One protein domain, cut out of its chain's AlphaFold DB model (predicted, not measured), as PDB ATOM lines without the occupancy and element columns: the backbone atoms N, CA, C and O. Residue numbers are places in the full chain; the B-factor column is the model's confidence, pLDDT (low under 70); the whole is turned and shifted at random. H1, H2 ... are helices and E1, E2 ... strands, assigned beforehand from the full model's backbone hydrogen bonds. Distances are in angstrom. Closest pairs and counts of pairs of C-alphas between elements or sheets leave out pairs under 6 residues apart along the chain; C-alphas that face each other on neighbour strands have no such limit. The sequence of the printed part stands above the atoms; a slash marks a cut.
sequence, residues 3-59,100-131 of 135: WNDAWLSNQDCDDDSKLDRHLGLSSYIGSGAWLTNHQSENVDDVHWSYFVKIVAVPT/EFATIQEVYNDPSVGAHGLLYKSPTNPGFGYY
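AT A GLANCE: This is residues 3 to 59 and 100 to 131 of the 135 residues of an uncharacterized protein of Acidobacteria bacterium RIFCSPLOWO2_12_FULL_60_22 (UniProt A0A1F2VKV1). A twisted sheet of four antiparallel strands, in the order E1, E2, E3, E4, has a long hairpin, E1 and E2, along one side; residues 9 to 27 loop out beyond the end where E1 begins, and short H1 is over one face near that end. The printed part has 89 residues, with E1, E2, E3, E4 and H1 along the chain, mostly strand, but under half are in named elements. It is loose, radius of gyration of the C-alphas 16.2 A, spanning 48 by 32 by 17 A.

IN THESE COORDINATES: E2, residues 46 to 56, is 33.6 A long. E1, residues 34 to 43, is 29.8 A, from C-alpha 34 at (27.826, 44.687, -13.786). E3, residues 101 to 109, 23.5 A, bends by 57 degrees at residue 104. E4 is residues 118 to 121; H1, residues 128 to 131, ends at (30.774, 51.791, -9.896).

HOW THE PARTS SIT: Within hydrogen-bond range are N 35 and O 54 of E1 and E2, 2.9 A, N 51 and O 107 of E2 and E3, 2.9 A, and N 106 and O 120 of hairpin E3 and E4, 2.9 A. H1, too short for an O i to N i+4 pair, is on the sheet over E2, height 8.5 A; their closest C-alphas, of Val 55 and Tyr 131, are 7.1 A apart.

THE WHOLE: The farthest C-alphas, of Asp 15 and Gly 114, are 49.7 A apart. Residues 60 to 99 are cut out, C-alphas 59 and 100 being 9.9 A apart. Residue 24 has pLDDT under 70.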
ATOM      1  N   TRP A   3      22.194  41.832 -16.507       93.25
ATOM      2  CA  TRP A   3      23.422  42.609 -16.704       93.25
ATOM      3  C   TRP A   3      23.111  43.969 -17.355       93.25
ATOM      4  O   TRP A   3      21.974  44.179 -17.786       93.25
ATOM      5  N   ASN A   4      24.085  44.888 -17.406       90.50
ATOM      6  CA  ASN A   4      24.004  46.127 -18.202       90.50
ATOM      7  C   ASN A   4      24.764  46.033 -19.532       90.50
ATOM      8  O   ASN A   4      25.574  45.134 -19.727       90.50
ATOM      9  N   ASP A   5      24.561  47.010 -20.418       88.00
ATOM     10  CA  ASP A   5      25.196  47.035 -21.745       88.00
ATOM     11  C   ASP A   5      26.736  47.080 -21.693       88.00
ATOM     12  O   ASP A   5      27.393  46.605 -22.611       88.00
ATOM     13  N   ALA A   6      27.337  47.585 -20.607       88.06
ATOM     14  CA  ALA A   6      28.789  47.530 -20.427       88.06
ATOM     15  C   ALA A   6      29.307  46.101 -20.158       88.06
ATOM     16  O   ALA A   6      30.450  45.797 -20.485       88.06
ATOM     17  N   TRP A   7      28.484  45.211 -19.592       88.88
ATOM     18  CA  TRP A   7      28.819  43.793 -19.433       88.88
ATOM     19  C   TRP A   7      28.761  43.049 -20.770       88.88
ATOM     20  O   TRP A   7      29.713  42.391 -21.180       88.88
ATOM     21  N   LEU A   8      27.624  43.151 -21.450       88.19
ATOM     22  CA  LEU A   8      27.410  42.596 -22.779       88.19
ATOM     23  C   LEU A   8      26.396  43.492 -23.482       88.19
ATOM     24  O   LEU A   8      25.229  43.539 -23.078       88.19
ATOM     25  N   SER A   9      26.875  44.208 -24.492       80.44
ATOM     26  CA  SER A   9      26.102  45.144 -25.296       80.44
ATOM     27  C   SER A   9      25.000  44.409 -26.055       80.44
ATOM     28  O   SER A   9      25.131  43.235 -26.390       80.44
ATOM     29  N   ASN A  10      23.904  45.103 -26.353       79.94
ATOM     30  CA  ASN A  10      22.895  44.630 -27.309       79.94
ATOM     31  C   ASN A  10      23.182  45.104 -28.746       79.94
ATOM     32  O   ASN A  10      22.336  44.952 -29.628       79.94
ATOM     33  N   GLN A  11      24.340  45.724 -28.960       73.38
ATOM     34  CA  GLN A  11      24.816  46.228 -30.241       73.38
ATOM     35  C   GLN A  11      26.165  45.585 -30.577       73.38
ATOM     36  O   GLN A  11      26.846  45.065 -29.693       73.38
ATOM     37  N   ASP A  12      26.472  45.604 -31.867       76.06
ATOM     38  CA  ASP A  12      27.773  45.293 -32.449       76.06
ATOM     39  C   ASP A  12      28.396  46.643 -32.832       76.06
ATOM     40  O   ASP A  12      27.924  47.300 -33.764       76.06
ATOM     41  N   CYS A  13      29.331  47.133 -32.023       75.69
ATOM     42  CA  CYS A  13      29.978  48.433 -32.186       75.69
ATOM     43  C   CYS A  13      31.344  48.303 -32.863       75.69
ATOM     44  O   CYS A  13      31.882  49.328 -33.292       75.69
ATOM     45  N   ASP A  14      31.910  47.094 -32.943       78.88
ATOM     46  CA  ASP A  14      33.183  46.815 -33.615       78.88
ATOM     47  C   ASP A  14      33.043  46.109 -34.981       78.88
ATOM     48  O   ASP A  14      34.051  45.835 -35.639       78.88
ATOM     49  N   ASP A  15      31.803  45.920 -35.446       81.25
ATOM     50  CA  ASP A  15      31.414  45.291 -36.714       81.25
ATOM     51  C   ASP A  15      31.890  43.821 -36.837       81.25
ATOM     52  O   ASP A  15      32.041  43.293 -37.949       81.25
ATOM     53  N   ASP A  16      32.130  43.117 -35.719       85.75
ATOM     54  CA  ASP A  16      32.575  41.714 -35.720       85.75
ATOM     55  C   ASP A  16      31.428  40.691 -35.860       85.75
ATOM     56  O   ASP A  16      31.655  39.470 -35.864       85.75
ATOM     57  N   SER A  17      30.199  41.184 -36.045       82.94
ATOM     58  CA  SER A  17      28.948  40.419 -36.092       82.94
ATOM     59  C   SER A  17      28.617  39.683 -34.790       82.94
ATOM     60  O   SER A  17      27.853  38.707 -34.808       82.94
ATOM     61  N   LYS A  18      29.172  40.121 -33.656       81.50
ATOM     62  CA  LYS A  18      28.849  39.646 -32.307       81.50
ATOM     63  C   LYS A  18      28.474  40.826 -31.411       81.50
ATOM     64  O   LYS A  18      28.557  41.987 -31.770       81.50
ATOM     65  N   LEU A  19      27.957  40.493 -30.233       81.38
ATOM     66  CA  LEU A  19      27.654  41.483 -29.208       81.38
ATOM     67  C   LEU A  19      28.949  41.933 -28.532       81.38
ATOM     68  O   LEU A  19      29.708  41.079 -28.056       81.38
ATOM     69  N   ASP A  20      29.165  43.245 -28.421       76.38
ATOM     70  CA  ASP A  20      30.376  43.749 -27.776       76.38
ATOM     71  C   ASP A  20      30.390  43.409 -26.289       76.38
ATOM     72  O   ASP A  20      29.420  43.603 -25.547       76.38
ATOM     73  N   ARG A  21      31.555  42.992 -25.816       80.94
ATOM     74  CA  ARG A  21      31.910  43.067 -24.395       80.94
ATOM     75  C   ARG A  21      32.489  44.449 -24.121       80.94
ATOM     76  O   ARG A  21      32.972  45.062 -25.065       80.94
ATOM     77  N   HIS A  22      32.407  44.948 -22.880       77.38
ATOM     78  CA  HIS A  22      33.021  46.217 -22.431       77.38
ATOM     79  C   HIS A  22      32.896  47.388 -23.436       77.38
ATOM     80  O   HIS A  22      33.840  48.158 -23.605       77.38
ATOM     81  N   LEU A  23      31.770  47.503 -24.154       73.50
ATOM     82  CA  LEU A  23      31.557  48.510 -25.210       73.50
ATOM     83  C   LEU A  23      32.673  48.560 -26.285       73.50
ATOM     84  O   LEU A  23      33.009  49.635 -26.775       73.50
ATOM     85  N   GLY A  24      33.315  47.429 -26.596       69.56
ATOM     86  CA  GLY A  24      34.402  47.349 -27.585       69.56
ATOM     87  C   GLY A  24      35.766  47.887 -27.113       69.56
ATOM     88  O   GLY A  24      36.705  47.960 -27.900       69.56
ATOM     89  N   LEU A  25      35.904  48.267 -25.834       75.19
ATOM     90  CA  LEU A  25      37.183  48.655 -25.209       75.19
ATOM     91  C   LEU A  25      38.185  47.482 -25.078       75.19
ATOM     92  O   LEU A  25      37.985  46.407 -25.616       75.19
ATOM     93  N   SER A  26      39.325  47.663 -24.408       83.81
ATOM     94  CA  SER A  26      40.303  46.575 -24.205       83.81
ATOM     95  C   SER A  26      40.171  45.857 -22.857       83.81
ATOM     96  O   SER A  26      40.893  44.893 -22.616       83.81
ATOM     97  N   SER A  27      39.324  46.364 -21.956       87.19
ATOM     98  CA  SER A  27      39.206  45.927 -20.559       87.19
ATOM     99  C   SER A  27      37.839  46.311 -19.993       87.19
ATOM    100  O   SER A  27      37.237  47.295 -20.430       87.19
ATOM    101  N   TYR A  28      37.363  45.563 -18.997       90.12
ATOM    102  CA  TYR A  28      36.198  45.946 -18.205       90.12
ATOM    103  C   TYR A  28      36.514  46.968 -17.113       90.12
ATOM    104  O   TYR A  28      35.582  47.613 -16.627       90.12
ATOM    105  N   ILE A  29      37.777  47.155 -16.722       90.00
ATOM    106  CA  ILE A  29      38.148  48.106 -15.666       90.00
ATOM    107  C   ILE A  29      37.671  49.513 -16.050       90.00
ATOM    108  O   ILE A  29      37.948  50.008 -17.140       90.00
ATOM    109  N   GLY A  30      36.907  50.148 -15.161       88.44
ATOM    110  CA  GLY A  30      36.311  51.468 -15.388       88.44
ATOM    111  C   GLY A  30      35.105  51.496 -16.333       88.44
ATOM    112  O   GLY A  30      34.503  52.549 -16.506       88.44
ATOM    113  N   SER A  31      34.699  50.365 -16.920       89.12
ATOM    114  CA  SER A  31      33.562  50.315 -17.860       89.12
ATOM    115  C   SER A  31      32.196  50.490 -17.189       89.12
ATOM    116  O   SER A  31      31.190  50.704 -17.865       89.12
ATOM    117  N   GLY A  32      32.127  50.321 -15.865       90.31
ATOM    118  CA  GLY A  32      30.861  50.278 -15.139       90.31
ATOM    119  C   GLY A  32      30.030  49.017 -15.403       90.31
ATOM    120  O   GLY A  32      28.838  48.990 -15.078       90.31
ATOM    121  N   ALA A  33      30.615  47.977 -16.007       92.88
ATOM    122  CA  ALA A  33      29.950  46.699 -16.232       92.88
ATOM    123  C   ALA A  33      29.502  46.053 -14.920       92.88
ATOM    124  O   ALA A  33      30.221  46.058 -13.922       92.88
ATOM    125  N   TRP A  34      28.314  45.460 -14.917       94.69
ATOM    126  CA  TRP A  34      27.826  44.687 -13.786       94.69
ATOM    127  C   TRP A  34      26.932  43.544 -14.235       94.69
ATOM    128  O   TRP A  34      26.247  43.609 -15.260       94.69
ATOM    129  N   LEU A  35      26.894  42.503 -13.406       94.81
ATOM    130  CA  LEU A  35      25.971  41.392 -13.561       94.81
ATOM    131  C   LEU A  35      25.371  40.978 -12.219       94.81
ATOM    132  O   LEU A  35      25.951  41.136 -11.146       94.81
ATOM    133  N   THR A  36      24.196  40.376 -12.311       97.00
ATOM    134  CA  THR A  36      23.609  39.553 -11.263       97.00
ATOM    135  C   THR A  36      23.434  38.142 -11.772       97.00
ATOM    136  O   THR A  36      22.888  37.916 -12.862       97.00
ATOM    137  N   ASN A  37      23.834  37.186 -10.949       96.31
ATOM    138  CA  ASN A  37      23.539  35.788 -11.183       96.31
ATOM    139  C   ASN A  37      22.669  35.254 -10.047       96.31
ATOM    140  O   ASN A  37      22.811  35.651  -8.893       96.31
ATOM    141  N   HIS A  38      21.718  34.401 -10.413       96.56
ATOM    142  CA  HIS A  38      20.791  33.771  -9.489       96.56
ATOM    143  C   HIS A  38      20.683  32.305  -9.887       96.56
ATOM    144  O   HIS A  38      20.334  32.004 -11.032       96.56
ATOM    145  N   GLN A  39      21.026  31.427  -8.957       96.69
ATOM    146  CA  GLN A  39      21.005  29.979  -9.104       96.69
ATOM    147  C   GLN A  39      20.150  29.396  -7.987       96.69
ATOM    148  O   GLN A  39      20.115  29.930  -6.880       96.69
ATOM    149  N   SER A  40      19.435  28.322  -8.286       96.12
ATOM    150  CA  SER A  40      18.604  27.640  -7.305       96.12
ATOM    151  C   SER A  40      18.230  26.258  -7.801       96.12
ATOM    152  O   SER A  40      18.016  26.083  -9.004       96.12
ATOM    153  N   GLU A  41      18.043  25.325  -6.882       96.88
ATOM    154  CA  GLU A  41      17.610  23.962  -7.182       96.88
ATOM    155  C   GLU A  41      16.815  23.390  -5.998       96.88
ATOM    156  O   GLU A  41      16.836  23.934  -4.893       96.88
ATOM    157  N   ASN A  42      16.074  22.308  -6.243       96.62
ATOM    158  CA  ASN A  42      15.477  21.488  -5.192       96.62
ATOM    159  C   ASN A  42      16.173  20.127  -5.196       96.62
ATOM    160  O   ASN A  42      16.104  19.417  -6.199       96.62
ATOM    161  N   VAL A  43      16.815  19.775  -4.086       94.50
ATOM    162  CA  VAL A  43      17.508  18.497  -3.892       94.50
ATOM    163  C   VAL A  43      16.924  17.849  -2.642       94.50
ATOM    164  O   VAL A  43      16.913  18.473  -1.587       94.50
ATOM    165  N   ASP A  44      16.394  16.631  -2.765       93.81
ATOM    166  CA  ASP A  44      15.779  15.878  -1.659       93.81
ATOM    167  C   ASP A  44      14.743  16.688  -0.847       93.81
ATOM    168  O   ASP A  44      14.788  16.743   0.381       93.81
ATOM    169  N   ASP A  45      13.822  17.361  -1.549       93.44
ATOM    170  CA  ASP A  45      12.800  18.265  -0.985       93.44
ATOM    171  C   ASP A  45      13.354  19.484  -0.212       93.44
ATOM    172  O   ASP A  45      12.598  20.232   0.417       93.44
ATOM    173  N   VAL A  46      14.660  19.747  -0.305       95.62
ATOM    174  CA  VAL A  46      15.317  20.947   0.223       95.62
ATOM    175  C   VAL A  46      15.626  21.911  -0.917       95.62
ATOM    176  O   VAL A  46      16.287  21.572  -1.896       95.62
ATOM    177  N   HIS A  47      15.154  23.148  -0.779       95.12
ATOM    178  CA  HIS A  47      15.454  24.222  -1.718       95.12
ATOM    179  C   HIS A  47      16.726  24.963  -1.303       95.12
ATOM    180  O   HIS A  47      16.764  25.522  -0.202       95.12
ATOM    181  N   TRP A  48      17.715  25.041  -2.197       97.50
ATOM    182  CA  TRP A  48      18.849  25.953  -2.040       97.50
ATOM    183  C   TRP A  48      18.800  27.074  -3.080       97.50
ATOM    184  O   TRP A  48      18.288  26.911  -4.192       97.50
ATOM    185  N   SER A  49      19.325  28.241  -2.711       97.56
ATOM    186  CA  SER A  49      19.438  29.403  -3.594       97.56
ATOM    187  C   SER A  49      20.741  30.159  -3.368       97.56
ATOM    188  O   SER A  49      21.235  30.279  -2.246       97.56
ATOM    189  N   TYR A  50      21.269  30.704  -4.456       97.50
ATOM    190  CA  TYR A  50      22.485  31.495  -4.496       97.50
ATOM    191  C   TYR A  50      22.272  32.736  -5.357       97.50
ATOM    192  O   TYR A  50      21.854  32.640  -6.514       97.50
ATOM    193  N   PHE A  51      22.572  33.908  -4.808       98.00
ATOM    194  CA  PHE A  51      22.487  35.183  -5.507       98.00
ATOM    195  C   PHE A  51      23.781  35.970  -5.341       98.00
ATOM    196  O   PHE A  51      24.249  36.175  -4.222       98.00
ATOM    197  N   VAL A  52      24.299  36.491  -6.451       97.75
ATOM    198  CA  VAL A  52      25.528  37.284  -6.462       97.75
ATOM    199  C   VAL A  52      25.374  38.543  -7.307       97.75
ATOM    200  O   VAL A  52      24.692  38.549  -8.339       97.75
ATOM    201  N   LYS A  53      26.020  39.619  -6.853       97.31
ATOM    202  CA  LYS A  53      26.232  40.865  -7.591       97.31
ATOM    203  C   LYS A  53      27.715  41.044  -7.868       97.31
ATOM    204  O   LYS A  53      28.522  41.031  -6.940       97.31
ATOM    205  N   ILE A  54      28.034  41.285  -9.130       96.12
ATOM    206  CA  ILE A  54      29.395  41.429  -9.631       96.12
ATOM    207  C   ILE A  54      29.493  42.761 -10.361       96.12
ATOM    208  O   ILE A  54      28.575  43.122 -11.102       96.12
ATOM    209  N   VAL A  55      30.594  43.476 -10.157       95.75
ATOM    210  CA  VAL A  55      30.903  44.726 -10.862       95.75
ATOM    211  C   VAL A  55      32.316  44.681 -11.405       95.75
ATOM    212  O   VAL A  55      33.196  44.081 -10.789       95.75
ATOM    213  N   ALA A  56      32.530  45.325 -12.545       93.31
ATOM    214  CA  ALA A  56      33.864  45.693 -12.966       93.31
ATOM    215  C   ALA A  56      34.399  46.763 -12.021       93.31
ATOM    216  O   ALA A  56      33.663  47.663 -11.597       93.31
ATOM    217  N   VAL A  57      35.670  46.647 -11.667       92.62
ATOM    218  CA  VAL A  57      36.278  47.576 -10.718       92.62
ATOM    219  C   VAL A  57      36.577  48.920 -11.382       92.62
ATOM    220  O   VAL A  57      36.808  48.970 -12.593       92.62
ATOM    221  N   PRO A  58      36.552  50.033 -10.631       91.62
ATOM    222  CA  PRO A  58      36.949  51.329 -11.167       91.62
ATOM    223  C   PRO A  58      38.453  51.359 -11.471       91.62
ATOM    224  O   PRO A  58      39.232  50.601 -10.901       91.62
ATOM    225  N   THR A  59      38.867  52.283 -12.335       89.94
ATOM    226  CA  THR A  59      40.274  52.537 -12.713       89.94
ATOM    227  C   THR A  59      41.179  52.862 -11.523       89.94
ATOM    228  O   THR A  59      42.378  52.601 -11.569       89.94
ATOM    229  N   GLU A 100      39.367  41.435 -13.322       90.69
ATOM    230  CA  GLU A 100      38.873  42.813 -13.514       90.69
ATOM    231  C   GLU A 100      37.571  43.104 -12.750       90.69
ATOM    232  O   GLU A 100      36.992  44.188 -12.869       90.69
ATOM    233  N   PHE A 101      37.081  42.133 -11.978       92.50
ATOM    234  CA  PHE A 101      35.789  42.215 -11.314       92.50
ATOM    235  C   PHE A 101      35.896  41.935  -9.822       92.50
ATOM    236  O   PHE A 101      36.821  41.277  -9.346       92.50
ATOM    237  N   ALA A 102      34.893  42.415  -9.096       93.88
ATOM    238  CA  ALA A 102      34.721  42.151  -7.680       93.88
ATOM    239  C   ALA A 102      33.297  41.675  -7.377       93.88
ATOM    240  O   ALA A 102      32.313  42.163  -7.952       93.88
ATOM    241  N   THR A 103      33.179  40.757  -6.419       95.06
ATOM    242  CA  THR A 103      31.885  40.391  -5.830       95.06
ATOM    243  C   THR A 103      31.503  41.416  -4.770       95.06
ATOM    244  O   THR A 103      32.146  41.501  -3.732       95.06
ATOM    245  N   ILE A 104      30.433  42.183  -4.995       96.25
ATOM    246  CA  ILE A 104      29.997  43.247  -4.064       96.25
ATOM    247  C   ILE A 104      28.846  42.824  -3.151       96.25
ATOM    248  O   ILE A 104      28.517  43.513  -2.182       96.25
ATOM    249  N   GLN A 105      28.186  41.711  -3.468       97.44
ATOM    250  CA  GLN A 105      27.160  41.126  -2.617       97.44
ATOM    251  C   GLN A 105      26.975  39.650  -2.948       97.44
ATOM    252  O   GLN A 105      26.837  39.298  -4.118       97.44
ATOM    253  N   GLU A 106      26.861  38.827  -1.914       96.81
ATOM    254  CA  GLU A 106      26.620  37.394  -2.024       96.81
ATOM    255  C   GLU A 106      25.593  36.957  -0.976       96.81
ATOM    256  O   GLU A 106      25.672  37.339   0.193       96.81
ATOM    257  N   VAL A 107      24.596  36.189  -1.403       97.81
ATOM    258  CA  VAL A 107      23.536  35.642  -0.554       97.81
ATOM    259  C   VAL A 107      23.413  34.159  -0.863       97.81
ATOM    260  O   VAL A 107      23.225  33.787  -2.021       97.81
ATOM    261  N   TYR A 108      23.475  33.329   0.170       97.62
ATOM    262  CA  TYR A 108      23.354  31.884   0.060       97.62
ATOM    263  C   TYR A 108      22.357  31.366   1.088       97.62
ATOM    264  O   TYR A 108      22.434  31.685   2.275       97.62
ATOM    265  N   ASN A 109      21.402  30.569   0.625       97.25
ATOM    266  CA  ASN A 109      20.447  29.893   1.486       97.25
ATOM    267  C   ASN A 109      20.463  28.419   1.129       97.25
ATOM    268  O   ASN A 109      20.109  28.057   0.010       97.25
ATOM    269  N   ASP A 110      20.833  27.592   2.092       96.75
ATOM    270  CA  ASP A 110      20.813  26.147   1.966       96.75
ATOM    271  C   ASP A 110      20.491  25.539   3.336       96.75
ATOM    272  O   ASP A 110      21.367  25.413   4.202       96.75
ATOM    273  N   PRO A 111      19.216  25.174   3.559       95.38
ATOM    274  CA  PRO A 111      18.785  24.556   4.803       95.38
ATOM    275  C   PRO A 111      19.496  23.235   5.116       95.38
ATOM    276  O   PRO A 111      19.593  22.890   6.292       95.38
ATOM    277  N   SER A 112      20.011  22.508   4.113       94.44
ATOM    278  CA  SER A 112      20.656  21.200   4.318       94.44
ATOM    279  C   SER A 112      21.961  21.311   5.112       94.44
ATOM    280  O   SER A 112      22.288  20.425   5.903       94.44
ATOM    281  N   VAL A 113      22.661  22.439   4.965       94.62
ATOM    282  CA  VAL A 113      23.894  22.769   5.697       94.62
ATOM    283  C   VAL A 113      23.689  23.880   6.733       94.62
ATOM    284  O   VAL A 113      24.644  24.340   7.355       94.62
ATOM    285  N   GLY A 114      22.446  24.329   6.930       94.31
ATOM    286  CA  GLY A 114      22.097  25.412   7.853       94.31
ATOM    287  C   GLY A 114      22.528  26.813   7.395       94.31
ATOM    288  O   GLY A 114      22.484  27.754   8.194       94.31
ATOM    289  N   ALA A 115      22.931  26.983   6.133       95.06
ATOM    290  CA  ALA A 115      23.323  28.280   5.590       95.06
ATOM    291  C   ALA A 115      22.095  29.156   5.320       95.06
ATOM    292  O   ALA A 115      21.099  28.705   4.749       95.06
ATOM    293  N   HIS A 116      22.164  30.423   5.729       94.00
ATOM    294  CA  HIS A 116      21.048  31.351   5.595       94.00
ATOM    295  C   HIS A 116      21.517  32.798   5.428       94.00
ATOM    296  O   HIS A 116      22.191  33.370   6.284       94.00
ATOM    297  N   GLY A 117      21.061  33.429   4.349       94.62
ATOM    298  CA  GLY A 117      21.163  34.860   4.137       94.62
ATOM    299  C   GLY A 117      22.497  35.338   3.567       94.62
ATOM    300  O   GLY A 117      23.051  34.779   2.626       94.62
ATOM    301  N   LEU A 118      22.921  36.501   4.052       96.19
ATOM    302  CA  LEU A 118      23.990  37.308   3.474       96.19
ATOM    303  C   LEU A 118      25.365  36.720   3.818       96.19
ATOM    304  O   LEU A 118      25.731  36.701   4.989       96.19
ATOM    305  N   LEU A 119      26.127  36.309   2.803       94.56
ATOM    306  CA  LEU A 119      27.523  35.887   2.955       94.56
ATOM    307  C   LEU A 119      28.474  37.078   2.879       94.56
ATOM    308  O   LEU A 119      29.369  37.219   3.707       94.56
ATOM    309  N   TYR A 120      28.245  37.966   1.911       94.56
ATOM    310  CA  TYR A 120      29.091  39.129   1.693       94.56
ATOM    311  C   TYR A 120      28.277  40.362   1.313       94.56
ATOM    312  O   TYR A 120      27.287  40.289   0.579       94.56
ATOM    313  N   LYS A 121      28.726  41.521   1.795       96.19
ATOM    314  CA  LYS A 121      28.230  42.837   1.396       96.19
ATOM    315  C   LYS A 121      29.384  43.821   1.430       96.19
ATOM    316  O   LYS A 121      29.939  44.061   2.498       96.19
ATOM    317  N   SER A 122      29.675  44.405   0.274       94.06
ATOM    318  CA  SER A 122      30.751  45.373   0.100       94.06
ATOM    319  C   SER A 122      30.666  46.508   1.128       94.06
ATOM    320  O   SER A 122      29.617  47.169   1.202       94.06
ATOM    321  N   PRO A 123      31.743  46.755   1.898       93.06
ATOM    322  CA  PRO A 123      31.883  47.940   2.738       93.06
ATOM    323  C   PRO A 123      31.887  49.245   1.935       93.06
ATOM    324  O   PRO A 123      31.344  50.240   2.409       93.06
ATOM    325  N   THR A 124      32.442  49.228   0.717       91.12
ATOM    326  CA  THR A 124      32.444  50.384  -0.192       91.12
ATOM    327  C   THR A 124      31.021  50.742  -0.626       91.12
ATOM    328  O   THR A 124      30.511  51.813  -0.287       91.12
ATOM    329  N   ASN A 125      30.352  49.860  -1.382       89.94
ATOM    330  CA  ASN A 125      28.953  50.034  -1.773       89.94
ATOM    331  C   ASN A 125      28.366  48.754  -2.409       89.94
ATOM    332  O   ASN A 125      28.923  48.229  -3.362       89.94
ATOM    333  N   PRO A 126      27.187  48.258  -2.002       87.62
ATOM    334  CA  PRO A 126      26.540  47.111  -2.660       87.62
ATOM    335  C   PRO A 126      25.648  47.493  -3.870       87.62
ATOM    336  O   PRO A 126      24.852  46.671  -4.353       87.62
ATOM    337  N   GLY A 127      25.686  48.754  -4.309       88.69
ATOM    338  CA  GLY A 127      24.850  49.327  -5.364       88.69
ATOM    339  C   GLY A 127      25.619  49.618  -6.654       88.69
ATOM    340  O   GLY A 127      26.644  50.290  -6.645       88.69
ATOM    341  N   PHE A 128      25.067  49.186  -7.790       90.00
ATOM    342  CA  PHE A 128      25.714  49.306  -9.104       90.00
ATOM    343  C   PHE A 128      26.023  50.746  -9.531       90.00
ATOM    344  O   PHE A 128      27.044  50.989 -10.165       90.00
ATOM    345  N   GLY A 129      25.176  51.711  -9.156       81.75
ATOM    346  CA  GLY A 129      25.355  53.115  -9.542       81.75
ATOM    347  C   GLY A 129      26.642  53.753  -9.013       81.75
ATOM    348  O   GLY A 129      27.109  54.725  -9.596       81.75
ATOM    349  N   TYR A 130      27.235  53.198  -7.953       83.94
ATOM    350  CA  TYR A 130      28.503  53.680  -7.409       83.94
ATOM    351  C   TYR A 130      29.683  53.393  -8.352       83.94
ATOM    352  O   TYR A 130      30.565  54.233  -8.498       83.94
ATOM    353  N   TYR A 131      29.668  52.252  -9.046       84.50
ATOM    354  CA  TYR A 131      30.774  51.791  -9.896       84.50
ATOM    355  C   TYR A 131      30.626  52.192 -11.372       84.50
ATOM    356  O   TYR A 131      31.571  52.065 -12.139       84.50
TER     357      TYR A 131